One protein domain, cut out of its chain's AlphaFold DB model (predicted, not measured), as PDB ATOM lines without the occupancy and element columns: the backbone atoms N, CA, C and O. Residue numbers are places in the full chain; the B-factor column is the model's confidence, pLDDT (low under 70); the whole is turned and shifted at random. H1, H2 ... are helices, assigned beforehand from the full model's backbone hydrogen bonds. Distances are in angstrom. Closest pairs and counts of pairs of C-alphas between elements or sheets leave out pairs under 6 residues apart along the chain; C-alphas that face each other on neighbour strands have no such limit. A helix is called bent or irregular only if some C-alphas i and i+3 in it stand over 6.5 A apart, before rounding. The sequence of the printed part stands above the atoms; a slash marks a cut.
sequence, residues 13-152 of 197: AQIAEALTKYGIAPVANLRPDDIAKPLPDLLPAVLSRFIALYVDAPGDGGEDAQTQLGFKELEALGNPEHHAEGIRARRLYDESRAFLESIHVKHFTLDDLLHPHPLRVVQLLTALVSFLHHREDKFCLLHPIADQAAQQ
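Overview. This is residues 13 to 152 of the 197 residues of the protein "Nuf2 domain-containing protein" of Brachypodium distachyon (UniProt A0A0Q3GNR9). A helical body is built round H3, with H6 crossing it and H8a, the long arm of a bent helix, running nearly alongside; H1 packs on H8a. Residues 136 to 152 stick out at one end, while H4 and H5 lie toward the other. The 140 printed residues hold eight named helices, H1 to H8 in order, and no named strand: all helix. The whole is only just compact, close to loose, with a radius of gyration of the C-alphas of 17.2 A and spans of 53 by 45 by 29 A.

Along the chain. H1, residues 13 to 21, begins at C-alpha 13 (183.010, 205.518, 274.706). H2 is residues 32 to 36, H3 42 to 54 with 17.8 A, H4 62 to 68 and H5 71 to 74. H6, residues 80 to 102, is 31.1 A long and irregular, C-alphas 82 and 85 being 7.7 A apart. H7 is residues 110 to 114. H8, residues 118 to 151, was assigned as one helix by its hydrogen bonds but is bent, C-alphas 141 and 144 being 6.9 A apart; H8a is residues 118 to 141, 35.2 A, and H8b is 144 to 151, ending at C-alpha 151 (219.386, 220.982, 268.277).

Arrangement. H1 touches H8a, closest C-alphas Ala 18 and Val 129, 6.6 A. H3 touches H6, closest C-alphas Ser 48 and Leu 92, 6.6 A, only just about perpendicular at 71 degrees. H8a and H8b stand at a steep tilt of 58 degrees. O i to N i+4 pairs are within hydrogen-bond range throughout H1, H2, H3, H7 and H8b, and in 17 of 19 in H6, 19 of 20 in H8a and 1 of 3 in H4, where 2 of 4 O i to N i+3 pairs are; H5 is too short for an i+4 pair.

Size, cuts and confidence. C-alphas 78 and 151 are farthest apart, 53.6 A. The printed part has no cut and no long link. Residues 56 to 80 and 149 to 152 have pLDDT under 70.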
ATOM      1  N   ALA A  13     181.823 206.251 274.277       88.38
ATOM      2  CA  ALA A  13     183.010 205.518 274.706       88.38
ATOM      3  C   ALA A  13     184.316 206.140 274.194       88.38
ATOM      4  O   ALA A  13     185.248 206.311 274.974       88.38
ATOM      5  N   GLN A  14     184.357 206.547 272.922       90.12
ATOM      6  CA  GLN A  14     185.534 207.204 272.347       90.12
ATOM      7  C   GLN A  14     185.749 208.590 272.954       90.12
ATOM      8  O   GLN A  14     186.884 208.989 273.176       90.12
ATOM      9  N   ILE A  15     184.665 209.311 273.266       90.25
ATOM     10  CA  ILE A  15     184.759 210.600 273.959       90.25
ATOM     11  C   ILE A  15     185.374 210.395 275.349       90.25
ATOM     12  O   ILE A  15     186.350 211.060 275.677       90.25
ATOM     13  N   ALA A  16     184.858 209.461 276.154       90.62
ATOM     14  CA  ALA A  16     185.372 209.209 277.502       90.62
ATOM     15  C   ALA A  16     186.852 208.774 277.504       90.62
ATOM     16  O   ALA A  16     187.650 209.271 278.306       90.62
ATOM     17  N   GLU A  17     187.229 207.893 276.576       91.44
ATOM     18  CA  GLU A  17     188.612 207.450 276.393       91.44
ATOM     19  C   GLU A  17     189.525 208.613 275.995       91.44
ATOM     20  O   GLU A  17     190.556 208.829 276.633       91.44
ATOM     21  N   ALA A  18     189.123 209.419 275.008       91.44
ATOM     22  CA  ALA A  18     189.900 210.568 274.558       91.44
ATOM     23  C   ALA A  18     190.070 211.615 275.669       91.44
ATOM     24  O   ALA A  18     191.182 212.082 275.905       91.44
ATOM     25  N   LEU A  19     189.003 211.951 276.405       91.88
ATOM     26  CA  LEU A  19     189.087 212.892 277.529       91.88
ATOM     27  C   LEU A  19     190.093 212.417 278.589       91.88
ATOM     28  O   LEU A  19     190.823 213.229 279.157       91.88
ATOM     29  N   THR A  20     190.160 211.105 278.825       91.69
ATOM     30  CA  THR A  20     191.121 210.498 279.754       91.69
ATOM     31  C   THR A  20     192.540 210.526 279.184       91.69
ATOM     32  O   THR A  20     193.459 210.961 279.875       91.69
ATOM     33  N   LYS A  21     192.719 210.142 277.912       91.81
ATOM     34  CA  LYS A  21     194.006 210.171 277.194       91.81
ATOM     35  C   LYS A  21     194.644 211.561 277.229       91.81
ATOM     36  O   LYS A  21     195.838 211.681 277.479       91.81
ATOM     37  N   TYR A  22     193.848 212.603 277.001       89.69
ATOM     38  CA  TYR A  22     194.304 213.994 276.979       89.69
ATOM     39  C   TYR A  22     194.331 214.662 278.366       89.69
ATOM     40  O   TYR A  22     194.603 215.853 278.466       89.69
ATOM     41  N   GLY A  23     194.038 213.938 279.454       88.94
ATOM     42  CA  GLY A  23     194.115 214.479 280.820       88.94
ATOM     43  C   GLY A  23     193.068 215.552 281.159       88.94
ATOM     44  O   GLY A  23     193.181 216.225 282.183       88.94
ATOM     45  N   ILE A  24     192.033 215.706 280.328       90.50
ATOM     46  CA  ILE A  24     190.943 216.681 280.512       90.50
ATOM     47  C   ILE A  24     189.683 216.060 281.125       90.50
ATOM     48  O   ILE A  24     188.700 216.760 281.364       90.50
ATOM     49  N   ALA A  25     189.703 214.758 281.417       89.12
ATOM     50  CA  ALA A  25     188.641 214.095 282.160       89.12
ATOM     51  C   ALA A  25     188.525 214.686 283.584       89.12
ATOM     52  O   ALA A  25     189.520 214.759 284.312       89.12
ATOM     53  N   PRO A  26     187.320 215.095 284.022       85.56
ATOM     54  CA  PRO A  26     187.134 215.682 285.344       85.56
ATOM     55  C   PRO A  26     187.222 214.654 286.475       85.56
ATOM     56  O   PRO A  26     187.563 215.016 287.599       85.56
ATOM     57  N   VAL A  27     186.951 213.383 286.169       84.19
ATOM     58  CA  VAL A  27     187.030 212.244 287.090       84.19
ATOM     59  C   VAL A  27     187.863 211.125 286.467       84.19
ATOM     60  O   VAL A  27     187.813 210.911 285.260       84.19
ATOM     61  N   ALA A  28     188.604 210.385 287.295       76.25
ATOM     62  CA  ALA A  28     189.518 209.334 286.830       76.25
ATOM     63  C   ALA A  28     188.811 208.135 286.163       76.25
ATOM     64  O   ALA A  28     189.410 207.453 285.341       76.25
ATOM     65  N   ASN A  29     187.542 207.887 286.503       78.94
ATOM     66  CA  ASN A  29     186.749 206.758 286.003       78.94
ATOM     67  C   ASN A  29     185.542 207.239 285.183       78.94
ATOM     68  O   ASN A  29     184.420 206.804 285.439       78.94
ATOM     69  N   LEU A  30     185.753 208.170 284.251       85.31
ATOM     70  CA  LEU A  30     184.685 208.691 283.398       85.31
ATOM     71  C   LEU A  30     184.118 207.570 282.517       85.31
ATOM     72  O   LEU A  30     184.842 206.976 281.715       85.31
ATOM     73  N   ARG A  31     182.828 207.256 282.671       87.38
ATOM     74  CA  ARG A  31     182.178 206.177 281.920       87.38
ATOM     75  C   ARG A  31     181.490 206.716 280.667       87.38
ATOM     76  O   ARG A  31     181.076 207.873 280.634       87.38
ATOM     77  N   PRO A  32     181.264 205.864 279.651       85.81
ATOM     78  CA  PRO A  32     180.453 206.237 278.493       85.81
ATOM     79  C   PRO A  32     179.033 206.681 278.885       85.81
ATOM     80  O   PRO A  32     178.470 207.579 278.261       85.81
ATOM     81  N   ASP A  33     178.465 206.098 279.945       86.56
ATOM     82  CA  ASP A  33     177.139 206.467 280.454       86.56
ATOM     83  C   ASP A  33     177.095 207.905 280.992       86.56
ATOM     84  O   ASP A  33     176.097 208.601 280.791       86.56
ATOM     85  N   ASP A  34     178.195 208.377 281.589       84.81
ATOM     86  CA  ASP A  34     178.332 209.749 282.093       84.81
ATOM     87  C   ASP A  34     178.399 210.767 280.944       84.81
ATOM     88  O   ASP A  34     178.068 211.932 281.126       84.81
ATOM     89  N   ILE A  35     178.786 210.336 279.738       85.81
ATOM     90  CA  ILE A  35     178.742 211.165 278.524       85.81
ATOM     91  C   ILE A  35     177.349 211.134 277.888       85.81
ATOM     92  O   ILE A  35     176.877 212.148 277.378       85.81
ATOM     93  N   ALA A  36     176.675 209.979 277.909       84.12
ATOM     94  CA  ALA A  36     175.320 209.835 277.375       84.12
ATOM     95  C   ALA A  36     174.280 210.607 278.205       84.12
ATOM     96  O   ALA A  36     173.288 211.101 277.660       84.12
ATOM     97  N   LYS A  37     174.508 210.721 279.519       85.50
ATOM     98  CA  LYS A  37     173.713 211.517 280.461       85.50
ATOM     99  C   LYS A  37     174.641 212.448 281.251       85.50
ATOM    100  O   LYS A  37     174.939 212.165 282.410       85.50
ATOM    101  N   PRO A  38     175.101 213.544 280.627       85.25
ATOM    102  CA  PRO A  38     176.071 214.433 281.237       85.25
ATOM    103  C   PRO A  38     175.485 215.120 282.463       85.25
ATOM    104  O   PRO A  38     174.383 215.671 282.426       85.25
ATOM    105  N   LEU A  39     176.257 215.093 283.547       86.50
ATOM    106  CA  LEU A  39     176.021 215.957 284.696       86.50
ATOM    107  C   LEU A  39     176.243 217.422 284.291       86.50
ATOM    108  O   LEU A  39     177.104 217.682 283.443       86.50
ATOM    109  N   PRO A  40     175.533 218.381 284.914       84.56
ATOM    110  CA  PRO A  40     175.676 219.794 284.578       84.56
ATOM    111  C   PRO A  40     177.116 220.314 284.644       84.56
ATOM    112  O   PRO A  40     177.553 221.072 283.785       84.56
ATOM    113  N   ASP A  41     177.897 219.806 285.595       87.56
ATOM    114  CA  ASP A  41     179.273 220.251 285.816       87.56
ATOM    115  C   ASP A  41     180.293 219.613 284.860       87.56
ATOM    116  O   ASP A  41     181.451 220.032 284.823       87.56
ATOM    117  N   LEU A  42     179.893 218.610 284.065       90.25
ATOM    118  CA  LEU A  42     180.813 217.869 283.200       90.25
ATOM    119  C   LEU A  42     181.462 218.783 282.156       90.25
ATOM    120  O   LEU A  42     182.685 218.812 282.030       90.25
ATOM    121  N   LEU A  43     180.644 219.517 281.397       91.38
ATOM    122  CA  LEU A  43     181.131 220.363 280.309       91.38
ATOM    123  C   LEU A  43     181.986 221.534 280.831       91.38
ATOM    124  O   LEU A  43     183.101 221.689 280.325       91.38
ATOM    125  N   PRO A  44     181.556 222.310 281.850       91.31
ATOM    126  CA  PRO A  44     182.400 223.340 282.454       91.31
ATOM    127  C   PRO A  44     183.740 222.797 282.965       91.31
ATOM    128  O   PRO A  44     184.782 223.405 282.721       91.31
ATOM    129  N   ALA A  45     183.744 221.634 283.627       91.44
ATOM    130  CA  ALA A  45     184.970 221.054 284.166       91.44
ATOM    131  C   ALA A  45     185.942 220.595 283.067       91.44
ATOM    132  O   ALA A  45     187.150 220.813 283.187       91.44
ATOM    133  N   VAL A  46     185.432 220.000 281.982       93.25
ATOM    134  CA  VAL A  46     186.249 219.623 280.817       93.25
ATOM    135  C   VAL A  46     186.822 220.864 280.132       93.25
ATOM    136  O   VAL A  46     188.018 220.900 279.853       93.25
ATOM    137  N   LEU A  47     186.000 221.890 279.887       91.31
ATOM    138  CA  LEU A  47     186.438 223.128 279.233       91.31
ATOM    139  C   LEU A  47     187.489 223.871 280.061       91.31
ATOM    140  O   LEU A  47     188.490 224.318 279.511       91.31
ATOM    141  N   SER A  48     187.307 223.941 281.381       90.12
ATOM    142  CA  SER A  48     188.276 224.570 282.282       90.12
ATOM    143  C   SER A  48     189.635 223.871 282.232       90.12
ATOM    144  O   SER A  48     190.659 224.540 282.098       90.12
ATOM    145  N   ARG A  49     189.657 222.531 282.268       90.75
ATOM    146  CA  ARG A  49     190.897 221.749 282.126       90.75
ATOM    147  C   ARG A  49     191.511 221.900 280.740       90.75
ATOM    148  O   ARG A  49     192.726 222.004 280.624       90.75
ATOM    149  N   PHE A  50     190.682 221.913 279.700       91.44
ATOM    150  CA  PHE A  50     191.139 222.084 278.329       91.44
ATOM    151  C   PHE A  50     191.832 223.433 278.129       91.44
ATOM    152  O   PHE A  50     192.943 223.464 277.606       91.44
ATOM    153  N   ILE A  51     191.214 224.526 278.578       88.44
ATOM    154  CA  ILE A  51     191.803 225.863 278.472       88.44
ATOM    155  C   ILE A  51     193.123 225.916 279.239       88.44
ATOM    156  O   ILE A  51     194.125 226.324 278.668       88.44
ATOM    157  N   ALA A  52     193.154 225.409 280.475       84.88
ATOM    158  CA  ALA A  52     194.364 225.405 281.294       84.88
ATOM    159  C   ALA A  52     195.539 224.613 280.684       84.88
ATOM    160  O   ALA A  52     196.690 224.947 280.944       84.88
ATOM    161  N   LEU A  53     195.271 223.555 279.909       85.81
ATOM    162  CA  LEU A  53     196.311 222.675 279.355       85.81
ATOM    163  C   LEU A  53     196.703 222.989 277.907       85.81
ATOM    164  O   LEU A  53     197.818 222.666 277.499       85.81
ATOM    165  N   TYR A  54     195.783 223.526 277.106       84.50
ATOM    166  CA  TYR A  54     195.937 223.573 275.648       84.50
ATOM    167  C   TYR A  54     195.751 224.947 275.024       84.50
ATOM    168  O   TYR A  54     196.144 225.129 273.871       84.50
ATOM    169  N   VAL A  55     195.142 225.889 275.737       81.06
ATOM    170  CA  VAL A  55     194.991 227.258 275.259       81.06
ATOM    171  C   VAL A  55     196.027 228.080 276.003       81.06
ATOM    172  O   VAL A  55     195.840 228.383 277.176       81.06
ATOM    173  N   ASP A  56     197.126 228.420 275.323       63.91
ATOM    174  CA  ASP A  56     198.066 229.420 275.827       63.91
ATOM    175  C   ASP A  56     197.263 230.699 276.066       63.91
ATOM    176  O   ASP A  56     196.839 231.378 275.122       63.91
ATOM    177  N   ALA A  57     196.955 230.982 277.331       50.75
ATOM    178  CA  ALA A  57     196.265 232.202 277.687       50.75
ATOM    179  C   ALA A  57     197.131 233.372 277.187       50.75
ATOM    180  O   ALA A  57     198.341 233.370 277.425       50.75
ATOM    181  N   PRO A  58     196.565 234.372 276.488       41.38
ATOM    182  CA  PRO A  58     197.292 235.588 276.163       41.38
ATOM    183  C   PRO A  58     197.519 236.354 277.472       41.38
ATOM    184  O   PRO A  58     196.715 237.180 277.893       41.38
ATOM    185  N   GLY A  59     198.598 235.987 278.150       39.75
ATOM    186  CA  GLY A  59     198.959 236.403 279.491       39.75
ATOM    187  C   GLY A  59     200.294 235.757 279.826       39.75
ATOM    188  O   GLY A  59     200.346 234.717 280.468       39.75
ATOM    189  N   ASP A  60     201.350 236.353 279.290       35.97
ATOM    190  CA  ASP A  60     202.731 236.185 279.729       35.97
ATOM    191  C   ASP A  60     202.821 235.934 281.250       35.97
ATOM    192  O   ASP A  60     202.393 236.771 282.045       35.97
ATOM    193  N   GLY A  61     203.357 234.772 281.637       32.31
ATOM    194  CA  GLY A  61     203.801 234.488 283.002       32.31
ATOM    195  C   GLY A  61     202.837 233.700 283.892       32.31
ATOM    196  O   GLY A  61     202.016 234.279 284.595       32.31
ATOM    197  N   GLY A  62     203.068 232.383 283.972       35.41
ATOM    198  CA  GLY A  62     202.823 231.569 285.169       35.41
ATOM    199  C   GLY A  62     201.417 231.625 285.777       35.41
ATOM    200  O   GLY A  62     200.452 232.108 285.198       35.41
ATOM    201  N   GLU A  63     201.304 231.108 286.994       41.81
ATOM    202  CA  GLU A  63     200.065 231.027 287.785       41.81
ATOM    203  C   GLU A  63     199.444 232.413 288.118       41.81
ATOM    204  O   GLU A  63     198.383 232.503 288.741       41.81
ATOM    205  N   ASP A  64     200.058 233.504 287.647       40.34
ATOM    206  CA  ASP A  64     199.739 234.892 287.977       40.34
ATOM    207  C   ASP A  64     198.839 235.584 286.935       40.34
ATOM    208  O   ASP A  64     198.158 236.562 287.264       40.34
ATOM    209  N   ALA A  65     198.740 235.070 285.702       43.97
ATOM    210  CA  ALA A  65     197.848 235.617 284.670       43.97
ATOM    211  C   ALA A  65     196.355 235.372 284.976       43.97
ATOM    212  O   ALA A  65     195.483 236.156 284.578       43.97
ATOM    213  N   GLN A  66     196.022 234.325 285.744       44.62
ATOM    214  CA  GLN A  66     194.668 234.157 286.285       44.62
ATOM    215  C   GLN A  66     194.297 235.292 287.248       44.62
ATOM    216  O   GLN A  66     193.127 235.670 287.321       44.62
ATOM    217  N   THR A  67     195.296 235.838 287.938       46.16
ATOM    218  CA  THR A  67     195.151 236.750 289.068       46.16
ATOM    219  C   THR A  67     195.170 238.209 288.594       46.16
ATOM    220  O   THR A  67     194.347 239.001 289.036       46.16
ATOM    221  N   GLN A  68     196.013 238.579 287.624       46.81
ATOM    222  CA  GLN A  68     196.290 239.997 287.335       46.81
ATOM    223  C   GLN A  68     195.241 240.758 286.504       46.81
ATOM    224  O   GLN A  68     195.056 241.952 286.740       46.81
ATOM    225  N   LEU A  69     194.508 240.124 285.581       49.72
ATOM    226  CA  LEU A  69     193.517 240.849 284.760       49.72
ATOM    227  C   LEU A  69     192.185 241.115 285.486       49.72
ATOM    228  O   LEU A  69     191.408 241.951 285.041       49.72
ATOM    229  N   GLY A  70     191.944 240.473 286.635       52.31
ATOM    230  CA  GLY A  70     190.709 240.645 287.404       52.31
ATOM    231  C   GLY A  70     190.694 241.854 288.345       52.31
ATOM    232  O   GLY A  70     189.624 242.383 288.620       52.31
ATOM    233  N   PHE A  71     191.839 242.333 288.846       54.06
ATOM    234  CA  PHE A  71     191.833 243.303 289.958       54.06
ATOM    235  C   PHE A  71     191.186 244.646 289.616       54.06
ATOM    236  O   PHE A  71     190.427 245.177 290.421       54.06
ATOM    237  N   LYS A  72     191.418 245.171 288.410       56.56
ATOM    238  CA  LYS A  72     190.908 246.495 288.022       56.56
ATOM    239  C   LYS A  72     189.399 246.509 287.745       56.56
ATOM    240  O   LYS A  72     188.748 247.537 287.894       56.56
ATOM    241  N   GLU A  73     188.834 245.374 287.344       56.41
ATOM    242  CA  GLU A  73     187.393 245.215 287.092       56.41
ATOM    243  C   GLU A  73     186.644 244.806 288.369       56.41
ATOM    244  O   GLU A  73     185.501 245.215 288.574       56.41
ATOM    245  N   LEU A  74     187.312 244.074 289.271       58.97
ATOM    246  CA  LEU A  74     186.823 243.773 290.619       58.97
ATOM    247  C   LEU A  74     186.668 245.041 291.474       58.97
ATOM    248  O   LEU A  74     185.726 245.107 292.256       58.97
ATOM    249  N   GLU A  75     187.518 246.061 291.295       61.31
ATOM    250  CA  GLU A  75     187.383 247.375 291.957       61.31
ATOM    251  C   GLU A  75     186.071 248.104 291.610       61.31
ATOM    252  O   GLU A  75     185.579 248.905 292.406       61.31
ATOM    253  N   ALA A  76     185.477 247.823 290.443       63.56
ATOM    254  CA  ALA A  76     184.186 248.388 290.044       63.56
ATOM    255  C   ALA A  76     182.988 247.663 290.684       63.56
ATOM    256  O   ALA A  76     181.875 248.198 290.709       63.56
ATOM    257  N   LEU A  77     183.195 246.448 291.198       63.25
ATOM    258  CA  LEU A  77     182.181 245.689 291.917       63.25
ATOM    259  C   LEU A  77     182.265 246.072 293.394       63.25
ATOM    260  O   LEU A  77     183.270 245.838 294.045       63.25
ATOM    261  N   GLY A  78     181.192 246.635 293.953       64.06
ATOM    262  CA  GLY A  78     181.184 247.069 295.357       64.06
ATOM    263  C   GLY A  78     181.397 245.946 296.386       64.06
ATOM    264  O   GLY A  78     181.635 246.262 297.544       64.06
ATOM    265  N   ASN A  79     181.300 244.673 295.967       69.56
ATOM    266  CA  ASN A  79     181.453 243.454 296.775       69.56
ATOM    267  C   ASN A  79     182.027 242.295 295.916       69.56
ATOM    268  O   ASN A  79     181.291 241.382 295.521       69.56
ATOM    269  N   PRO A  80     183.309 242.348 295.521       65.94
ATOM    270  CA  PRO A  80     183.905 241.423 294.552       65.94
ATOM    271  C   PRO A  80     183.859 239.950 294.993       65.94
ATOM    272  O   PRO A  80     183.681 239.054 294.165       65.94
ATOM    273  N   GLU A  81     183.954 239.685 296.295       70.56
ATOM    274  CA  GLU A  81     183.897 238.345 296.885       70.56
ATOM    275  C   GLU A  81     182.560 237.633 296.634       70.56
ATOM    276  O   GLU A  81     182.541 236.428 296.380       70.56
ATOM    277  N   HIS A  82     181.451 238.375 296.606       74.75
ATOM    278  CA  HIS A  82     180.119 237.827 296.343       74.75
ATOM    279  C   HIS A  82     179.884 237.497 294.861       74.75
ATOM    280  O   HIS A  82     178.943 236.780 294.522       74.75
ATOM    281  N   HIS A  83     180.743 237.995 293.969       72.75
ATOM    282  CA  HIS A  83     180.641 237.787 292.523       72.75
ATOM    283  C   HIS A  83     181.693 236.817 291.977       72.75
ATOM    284  O   HIS A  83     181.703 236.538 290.779       72.75
ATOM    285  N   ALA A  84     182.543 236.254 292.840       73.62
ATOM    286  CA  ALA A  84     183.674 235.430 292.433       73.62
ATOM    287  C   ALA A  84     183.272 234.227 291.554       73.62
ATOM    288  O   ALA A  84     183.944 233.941 290.565       73.62
ATOM    289  N   GLU A  85     182.168 233.535 291.862       77.12
ATOM    290  CA  GLU A  85     181.666 232.426 291.031       77.12
ATOM    291  C   GLU A  85     181.162 232.884 289.663       77.12
ATOM    292  O   GLU A  85     181.516 232.285 288.647       77.12
ATOM    293  N   GLY A  86     180.395 233.975 289.618       78.81
ATOM    294  CA  GLY A  86     179.882 234.533 288.368       78.81
ATOM    295  C   GLY A  86     181.003 235.016 287.448       78.81
ATOM    296  O   GLY A  86     180.951 234.791 286.241       78.81
ATOM    297  N   ILE A  87     182.053 235.606 288.020       79.81
ATOM    298  CA  ILE A  87     183.244 236.046 287.284       79.81
ATOM    299  C   ILE A  87     183.995 234.845 286.711       79.81
ATOM    300  O   ILE A  87     184.331 234.848 285.528       79.81
ATOM    301  N   ARG A  88     184.203 233.783 287.506       79.62
ATOM    302  CA  ARG A  88     184.829 232.542 287.017       79.62
ATOM    303  C   ARG A  88     184.025 231.909 285.881       79.62
ATOM    304  O   ARG A  88     184.604 231.570 284.852       79.62
ATOM    305  N   ALA A  89     182.706 231.792 286.039       82.75
ATOM    306  CA  ALA A  89     181.830 231.237 285.010       82.75
ATOM    307  C   ALA A  89     181.837 232.089 283.732       82.75
ATOM    308  O   ALA A  89     181.897 231.553 282.626       82.75
ATOM    309  N   ARG A  90     181.826 233.421 283.874       83.56
ATOM    310  CA  ARG A  90     181.870 234.345 282.740       83.56
ATOM    311  C   ARG A  90     183.188 234.262 281.980       83.56
ATOM    312  O   ARG A  90     183.169 234.182 280.758       83.56
ATOM    313  N   ARG A  91     184.311 234.220 282.694       83.88
ATOM    314  CA  ARG A  91     185.635 234.053 282.088       83.88
ATOM    315  C   ARG A  91     185.728 232.744 281.314       83.88
ATOM    316  O   ARG A  91     186.110 232.754 280.150       83.88
ATOM    317  N   LEU A  92     185.306 231.643 281.939       86.75
ATOM    318  CA  LEU A  92     185.278 230.339 281.285       86.75
ATOM    319  C   LEU A  92     184.425 230.377 280.012       86.75
ATOM    320  O   LEU A  92     184.825 229.811 278.997       86.75
ATOM    321  N   TYR A  93     183.276 231.056 280.045       90.06
ATOM    322  CA  TYR A  93     182.441 231.266 278.866       90.06
ATOM    323  C   TYR A  93     183.154 232.056 277.770       90.06
ATOM    324  O   TYR A  93     183.160 231.600 276.629       90.06
ATOM    325  N   ASP A  94     183.752 233.201 278.091       88.38
ATOM    326  CA  ASP A  94     184.388 234.071 277.098       88.38
ATOM    327  C   ASP A  94     185.604 233.376 276.445       88.38
ATOM    328  O   ASP A  94     185.725 233.375 275.217       88.38
ATOM    329  N   GLU A  95     186.436 232.685 277.235       88.31
ATOM    330  CA  GLU A  95     187.578 231.893 276.748       88.31
ATOM    331  C   GLU A  95     187.121 230.686 275.913       88.31
ATOM    332  O   GLU A  95     187.589 230.481 274.789       88.31
ATOM    333  N   SER A  96     186.148 229.915 276.417       90.38
ATOM    334  CA  SER A  96     185.604 228.755 275.696       90.38
ATOM    335  C   SER A  96     184.947 229.179 274.391       90.38
ATOM    336  O   SER A  96     185.108 228.511 273.375       90.38
ATOM    337  N   ARG A  97     184.222 230.301 274.390       91.06
ATOM    338  CA  ARG A  97     183.576 230.841 273.196       91.06
ATOM    339  C   ARG A  97     184.607 231.244 272.149       91.06
ATOM    340  O   ARG A  97     184.461 230.838 271.000       91.06
ATOM    341  N   ALA A  98     185.628 232.009 272.535       89.12
ATOM    342  CA  ALA A  98     186.683 232.438 271.619       89.12
ATOM    343  C   ALA A  98     187.393 231.230 270.989       89.12
ATOM    344  O   ALA A  98     187.585 231.175 269.771       89.12
ATOM    345  N   PHE A  99     187.704 230.216 271.802       90.31
ATOM    346  CA  PHE A  99     188.279 228.970 271.313       90.31
ATOM    347  C   PHE A  99     187.326 228.211 270.372       90.31
ATOM    348  O   PHE A  99     187.716 227.844 269.265       90.31
ATOM    349  N   LEU A 100     186.068 227.995 270.765       90.94
ATOM    350  CA  LEU A 100     185.089 227.264 269.954       90.94
ATOM    351  C   LEU A 100     184.814 227.963 268.613       90.94
ATOM    352  O   LEU A 100     184.710 227.297 267.581       90.94
ATOM    353  N   GLU A 101     184.781 229.297 268.589       89.88
ATOM    354  CA  GLU A 101     184.676 230.079 267.353       89.88
ATOM    355  C   GLU A 101     185.895 229.858 266.434       89.88
ATOM    356  O   GLU A 101     185.720 229.740 265.214       89.88
ATOM    357  N   SER A 102     187.102 229.712 266.999       87.62
ATOM    358  CA  SER A 102     188.337 229.434 266.245       87.62
ATOM    359  C   SER A 102     188.320 228.081 265.522       87.62
ATOM    360  O   SER A 102     188.844 227.969 264.416       87.62
ATOM    361  N   ILE A 103     187.637 227.076 266.087       88.75
ATOM    362  CA  ILE A 103     187.427 225.759 265.458       88.75
ATOM    363  C   ILE A 103     186.099 225.679 264.683       88.75
ATOM    364  O   ILE A 103     185.611 224.594 264.369       88.75
ATOM    365  N   HIS A 104     185.505 226.836 264.373       86.12
ATOM    366  CA  HIS A 104     184.254 226.998 263.627       86.12
ATOM    367  C   HIS A 104     183.001 226.390 264.279       86.12
ATOM    368  O   HIS A 104     181.972 226.222 263.614       86.12
ATOM    369  N   VAL A 105     183.028 226.137 265.589       85.56
ATOM    370  CA  VAL A 105     181.834 225.794 266.367       85.56
ATOM    371  C   VAL A 105     181.082 227.080 266.696       85.56
ATOM    372  O   VAL A 105     181.521 227.907 267.490       85.56
ATOM    373  N   LYS A 106     179.920 227.267 266.064       81.31
ATOM    374  CA  LYS A 106     179.080 228.458 266.255       81.31
ATOM    375  C   LYS A 106     178.006 228.239 267.324       81.31
ATOM    376  O   LYS A 106     177.580 227.113 267.594       81.31
ATOM    377  N   HIS A 107     177.508 229.356 267.856       85.38
ATOM    378  CA  HIS A 107     176.375 229.413 268.786       85.38
ATOM    379  C   HIS A 107     176.632 228.743 270.142       85.38
ATOM    380  O   HIS A 107     175.717 228.160 270.714       85.38
ATOM    381  N   PHE A 108     177.864 228.788 270.647       88.62
ATOM    382  CA  PHE A 108     178.106 228.484 272.053       88.62
ATOM    383  C   PHE A 108     177.556 229.625 272.911       88.62
ATOM    384  O   PHE A 108     177.877 230.793 272.681       88.62
ATOM    385  N   THR A 109     176.683 229.292 273.851       90.25
ATOM    386  CA  THR A 109     175.971 230.243 274.706       90.25
ATOM    387  C   THR A 109     176.262 229.966 276.173       90.25
ATOM    388  O   THR A 109     176.691 228.878 276.541       90.25
ATOM    389  N   LEU A 110     176.012 230.951 277.037       87.62
ATOM    390  CA  LEU A 110     176.169 230.759 278.480       87.62
ATOM    391  C   LEU A 110     175.206 229.687 279.022       87.62
ATOM    392  O   LEU A 110     175.527 229.009 279.993       87.62
ATOM    393  N   ASP A 111     174.057 229.492 278.370       88.44
ATOM    394  CA  ASP A 111     173.106 228.436 278.719       88.44
ATOM    395  C   ASP A 111     173.690 227.037 278.485       88.44
ATOM    396  O   ASP A 111     173.460 226.139 279.285       88.44
ATOM    397  N   ASP A 112     174.553 226.870 277.475       88.38
ATOM    398  CA  ASP A 112     175.263 225.606 277.254       88.38
ATOM    399  C   ASP A 112     176.187 225.244 278.432       88.38
ATOM    400  O   ASP A 112     176.461 224.065 278.643       88.38
ATOM    401  N   LEU A 113     176.658 226.234 279.203       86.25
ATOM    402  CA  LEU A 113     177.476 226.031 280.405       86.25
ATOM    403  C   LEU A 113     176.643 225.855 281.674       86.25
ATOM    404  O   LEU A 113     176.984 225.015 282.500       86.25
ATOM    405  N   LEU A 114     175.597 226.664 281.853       86.75
ATOM    406  CA  LEU A 114     174.809 226.692 283.092       86.75
ATOM    407  C   LEU A 114     173.677 225.655 283.100       86.75
ATOM    408  O   LEU A 114     173.371 225.084 284.144       86.75
ATOM    409  N   HIS A 115     173.075 225.389 281.941       87.12
ATOM    410  CA  HIS A 115     171.980 224.434 281.756       87.12
ATOM    411  C   HIS A 115     172.266 223.510 280.561       87.12
ATOM    412  O   HIS A 115     171.547 223.512 279.559       87.12
ATOM    413  N   PRO A 116     173.328 222.693 280.645       84.94
ATOM    414  CA  PRO A 116     173.784 221.899 279.517       84.94
ATOM    415  C   PRO A 116     172.726 220.899 279.043       84.94
ATOM    416  O   PRO A 116     172.339 219.965 279.748       84.94
ATOM    417  N   HIS A 117     172.303 221.044 277.787       87.56
ATOM    418  CA  HIS A 117     171.439 220.064 277.140       87.56
ATOM    419  C   HIS A 117     172.263 218.828 276.718       87.56
ATOM    420  O   HIS A 117     173.238 218.988 275.978       87.56
ATOM    421  N   PRO A 118     171.869 217.584 277.063       86.12
ATOM    422  CA  PRO A 118     172.683 216.384 276.833       86.12
ATOM    423  C   PRO A 118     173.230 216.227 275.409       86.12
ATOM    424  O   PRO A 118     174.427 216.043 275.204       86.12
ATOM    425  N   LEU A 119     172.365 216.386 274.404       87.19
ATOM    426  CA  LEU A 119     172.765 216.308 272.994       87.19
ATOM    427  C   LEU A 119     173.815 217.367 272.623       87.19
ATOM    428  O   LEU A 119     174.734 217.099 271.853       87.19
ATOM    429  N   ARG A 120     173.667 218.573 273.173       88.69
ATOM    430  CA  ARG A 120     174.523 219.719 272.884       88.69
ATOM    431  C   ARG A 120     175.895 219.549 273.526       88.69
ATOM    432  O   ARG A 120     176.896 219.795 272.862       88.69
ATOM    433  N   VAL A 121     175.948 219.019 274.750       90.06
ATOM    434  CA  VAL A 121     177.203 218.634 275.414       90.06
ATOM    435  C   VAL A 121     177.976 217.630 274.571       90.06
ATOM    436  O   VAL A 121     179.147 217.853 274.287       90.06
ATOM    437  N   VAL A 122     177.327 216.559 274.108       89.94
ATOM    438  CA  VAL A 122     177.994 215.530 273.295       89.94
ATOM    439  C   VAL A 122     178.557 216.118 271.997       89.94
ATOM    440  O   VAL A 122     179.669 215.771 271.603       89.94
ATOM    441  N   GLN A 123     177.837 217.038 271.348       89.00
ATOM    442  CA  GLN A 123     178.328 217.743 270.157       89.00
ATOM    443  C   GLN A 123     179.563 218.601 270.456       89.00
ATOM    444  O   GLN A 123     180.534 218.559 269.701       89.00
ATOM    445  N   LEU A 124     179.541 219.360 271.554       90.94
ATOM    446  CA  LEU A 124     180.660 220.211 271.965       90.94
ATOM    447  C   LEU A 124     181.889 219.376 272.342       90.94
ATOM    448  O   LEU A 124     182.988 219.658 271.869       90.94
ATOM    449  N   LEU A 125     181.700 218.299 273.109       91.88
ATOM    450  CA  LEU A 125     182.766 217.356 273.450       91.88
ATOM    451  C   LEU A 125     183.324 216.656 272.208       91.88
ATOM    452  O   LEU A 125     184.534 216.495 272.088       91.88
ATOM    453  N   THR A 126     182.465 216.288 271.254       91.56
ATOM    454  CA  THR A 126     182.892 215.716 269.971       91.56
ATOM    455  C   THR A 126     183.796 216.681 269.211       91.56
ATOM    456  O   THR A 126     184.851 216.272 268.727       91.56
ATOM    457  N   ALA A 127     183.405 217.954 269.104       91.31
ATOM    458  CA  ALA A 127     184.211 218.962 268.424       91.31
ATOM    459  C   ALA A 127     185.563 219.167 269.123       91.31
ATOM    460  O   ALA A 127     186.599 219.204 268.461       91.31
ATOM    461  N   LEU A 128     185.561 219.212 270.459       92.06
ATOM    462  CA  LEU A 128     186.769 219.357 271.269       92.06
ATOM    463  C   LEU A 128     187.739 218.183 271.077       92.06
ATOM    464  O   LEU A 128     188.921 218.378 270.806       92.06
ATOM    465  N   VAL A 129     187.229 216.954 271.162       92.44
ATOM    466  CA  VAL A 129     188.013 215.732 270.948       92.44
ATOM    467  C   VAL A 129     188.530 215.655 269.510       92.44
ATOM    468  O   VAL A 129     189.685 215.304 269.287       92.44
ATOM    469  N   SER A 130     187.713 216.034 268.526       91.44
ATOM    470  CA  SER A 130     188.131 216.077 267.118       91.44
ATOM    471  C   SER A 130     189.279 217.064 266.898       91.44
ATOM    472  O   SER A 130     190.227 216.755 266.177       91.44
ATOM    473  N   PHE A 131     189.223 218.229 267.548       91.25
ATOM    474  CA  PHE A 131     190.322 219.188 267.540       91.25
ATOM    475  C   PHE A 131     191.593 218.610 268.172       91.25
ATOM    476  O   PHE A 131     192.668 218.762 267.600       91.25
ATOM    477  N   LEU A 132     191.489 217.927 269.315       91.31
ATOM    478  CA  LEU A 132     192.648 217.336 269.992       91.31
ATOM    479  C   LEU A 132     193.330 216.255 269.148       91.31
ATOM    480  O   LEU A 132     194.555 216.276 269.036       91.31
ATOM    481  N   HIS A 133     192.558 215.389 268.488       91.00
ATOM    482  CA  HIS A 133     193.107 214.434 267.520       91.00
ATOM    483  C   HIS A 133     193.823 215.156 266.374       91.00
ATOM    484  O   HIS A 133     194.970 214.846 266.066       91.00
ATOM    485  N   HIS A 134     193.189 216.182 265.792       89.75
ATOM    486  CA  HIS A 134     193.810 216.967 264.727       89.75
ATOM    487  C   HIS A 134     195.114 217.636 265.185       89.75
ATOM    488  O   HIS A 134     196.100 217.644 264.451       89.75
ATOM    489  N   ARG A 135     195.133 218.190 266.402       88.81
ATOM    490  CA  ARG A 135     196.323 218.794 267.006       88.81
ATOM    491  C   ARG A 135     197.434 217.764 267.171       88.81
ATOM    492  O   ARG A 135     198.559 218.080 266.811       88.81
ATOM    493  N   GLU A 136     197.138 216.573 267.685       88.88
ATOM    494  CA  GLU A 136     198.112 215.484 267.851       88.88
ATOM    495  C   GLU A 136     198.716 215.069 266.501       88.88
ATOM    496  O   GLU A 136     199.938 215.084 266.353       88.88
ATOM    497  N   ASP A 137     197.876 214.842 265.486       88.44
ATOM    498  CA  ASP A 137     198.317 214.498 264.127       88.44
ATOM    499  C   ASP A 137     199.247 215.570 263.541       88.44
ATOM    500  O   ASP A 137     200.272 215.268 262.924       88.44
ATOM    501  N   LYS A 138     198.911 216.852 263.740       86.81
ATOM    502  CA  LYS A 138     199.751 217.972 263.295       86.81
ATOM    503  C   LYS A 138     201.024 218.104 264.118       86.81
ATOM    504  O   LYS A 138     202.068 218.406 263.546       86.81
ATOM    505  N   PHE A 139     200.968 217.848 265.420       82.62
ATOM    506  CA  PHE A 139     202.135 217.907 266.293       82.62
ATOM    507  C   PHE A 139     203.174 216.853 265.899       82.62
ATOM    508  O   PHE A 139     204.359 217.169 265.832       82.62
ATOM    509  N   CYS A 140     202.748 215.643 265.517       83.12
ATOM    510  CA  CYS A 140     203.647 214.617 264.980       83.12
ATOM    511  C   CYS A 140     204.406 215.081 263.724       83.12
ATOM    512  O   CYS A 140     205.567 214.722 263.544       83.12
ATOM    513  N   LEU A 141     203.785 215.906 262.870       85.06
ATOM    514  CA  LEU A 141     204.441 216.478 261.686       85.06
ATOM    515  C   LEU A 141     205.418 217.610 262.031       85.06
ATOM    516  O   LEU A 141     206.379 217.831 261.297       85.06
ATOM    517  N   LEU A 142     205.167 218.332 263.126       80.62
ATOM    518  CA  LEU A 142     206.006 219.437 263.597       80.62
ATOM    519  C   LEU A 142     207.158 218.973 264.497       80.62
ATOM    520  O   LEU A 142     208.155 219.683 264.593       80.62
ATOM    521  N   HIS A 143     207.059 217.785 265.099       79.56
ATOM    522  CA  HIS A 143     208.105 217.172 265.923       79.56
ATOM    523  C   HIS A 143     209.514 217.254 265.301       79.56
ATOM    524  O   HIS A 143     210.409 217.760 265.971       79.56
ATOM    525  N   PRO A 144     209.748 216.878 264.025       80.50
ATOM    526  CA  PRO A 144     211.085 216.984 263.435       80.50
ATOM    527  C   PRO A 144     211.592 218.428 263.303       80.50
ATOM    528  O   PRO A 144     212.799 218.645 263.317       80.50
ATOM    529  N   ILE A 145     210.702 219.417 263.174       78.75
ATOM    530  CA  ILE A 145     211.073 220.840 263.123       78.75
ATOM    531  C   ILE A 145     211.428 221.332 264.529       78.75
ATOM    532  O   ILE A 145     212.419 222.039 264.700       78.75
ATOM    533  N   ALA A 146     210.652 220.929 265.538       76.44
ATOM    534  CA  ALA A 146     210.931 221.242 266.936       76.44
ATOM    535  C   ALA A 146     212.264 220.632 267.399       76.44
ATOM    536  O   ALA A 146     213.056 221.321 268.033       76.44
ATOM    537  N   ASP A 147     212.555 219.386 267.012       77.38
ATOM    538  CA  ASP A 147     213.833 218.731 267.310       77.38
ATOM    539  C   ASP A 147     215.013 219.453 266.654       77.38
ATOM    540  O   ASP A 147     216.046 219.647 267.286       77.38
ATOM    541  N   GLN A 148     214.865 219.882 265.395       75.62
ATOM    542  CA  GLN A 148     215.890 220.670 264.702       75.62
ATOM    543  C   GLN A 148     216.121 222.018 265.390       75.62
ATOM    544  O   GLN A 148     217.269 222.407 265.579       75.62
ATOM    545  N   ALA A 149     215.056 222.700 265.818       67.06
ATOM    546  CA  ALA A 149     215.158 223.954 266.558       67.06
ATOM    547  C   ALA A 149     215.794 223.763 267.948       67.06
ATOM    548  O   ALA A 149     216.568 224.607 268.380       67.06
ATOM    549  N   ALA A 150     215.522 222.646 268.629       68.38
ATOM    550  CA  ALA A 150     216.148 222.313 269.910       68.38
ATOM    551  C   ALA A 150     217.626 221.904 269.762       68.38
ATOM    552  O   ALA A 150     218.421 222.115 270.671       68.38
ATOM    553  N   GLN A 151     217.999 221.316 268.620       64.25
ATOM    554  CA  GLN A 151     219.386 220.982 268.277       64.25
ATOM    555  C   GLN A 151     220.180 222.193 267.779       64.25
ATOM    556  O   GLN A 151     221.405 222.215 267.909       64.25
ATOM    557  N   GLN A 152     219.503 223.211 267.243       61.44
ATOM    558  CA  GLN A 152     220.047 224.557 267.104       61.44
ATOM    559  C   GLN A 152     220.100 225.210 268.489       61.44
ATOM    560  O   GLN A 152     219.376 226.154 268.789       61.44
TER     561      GLN A 152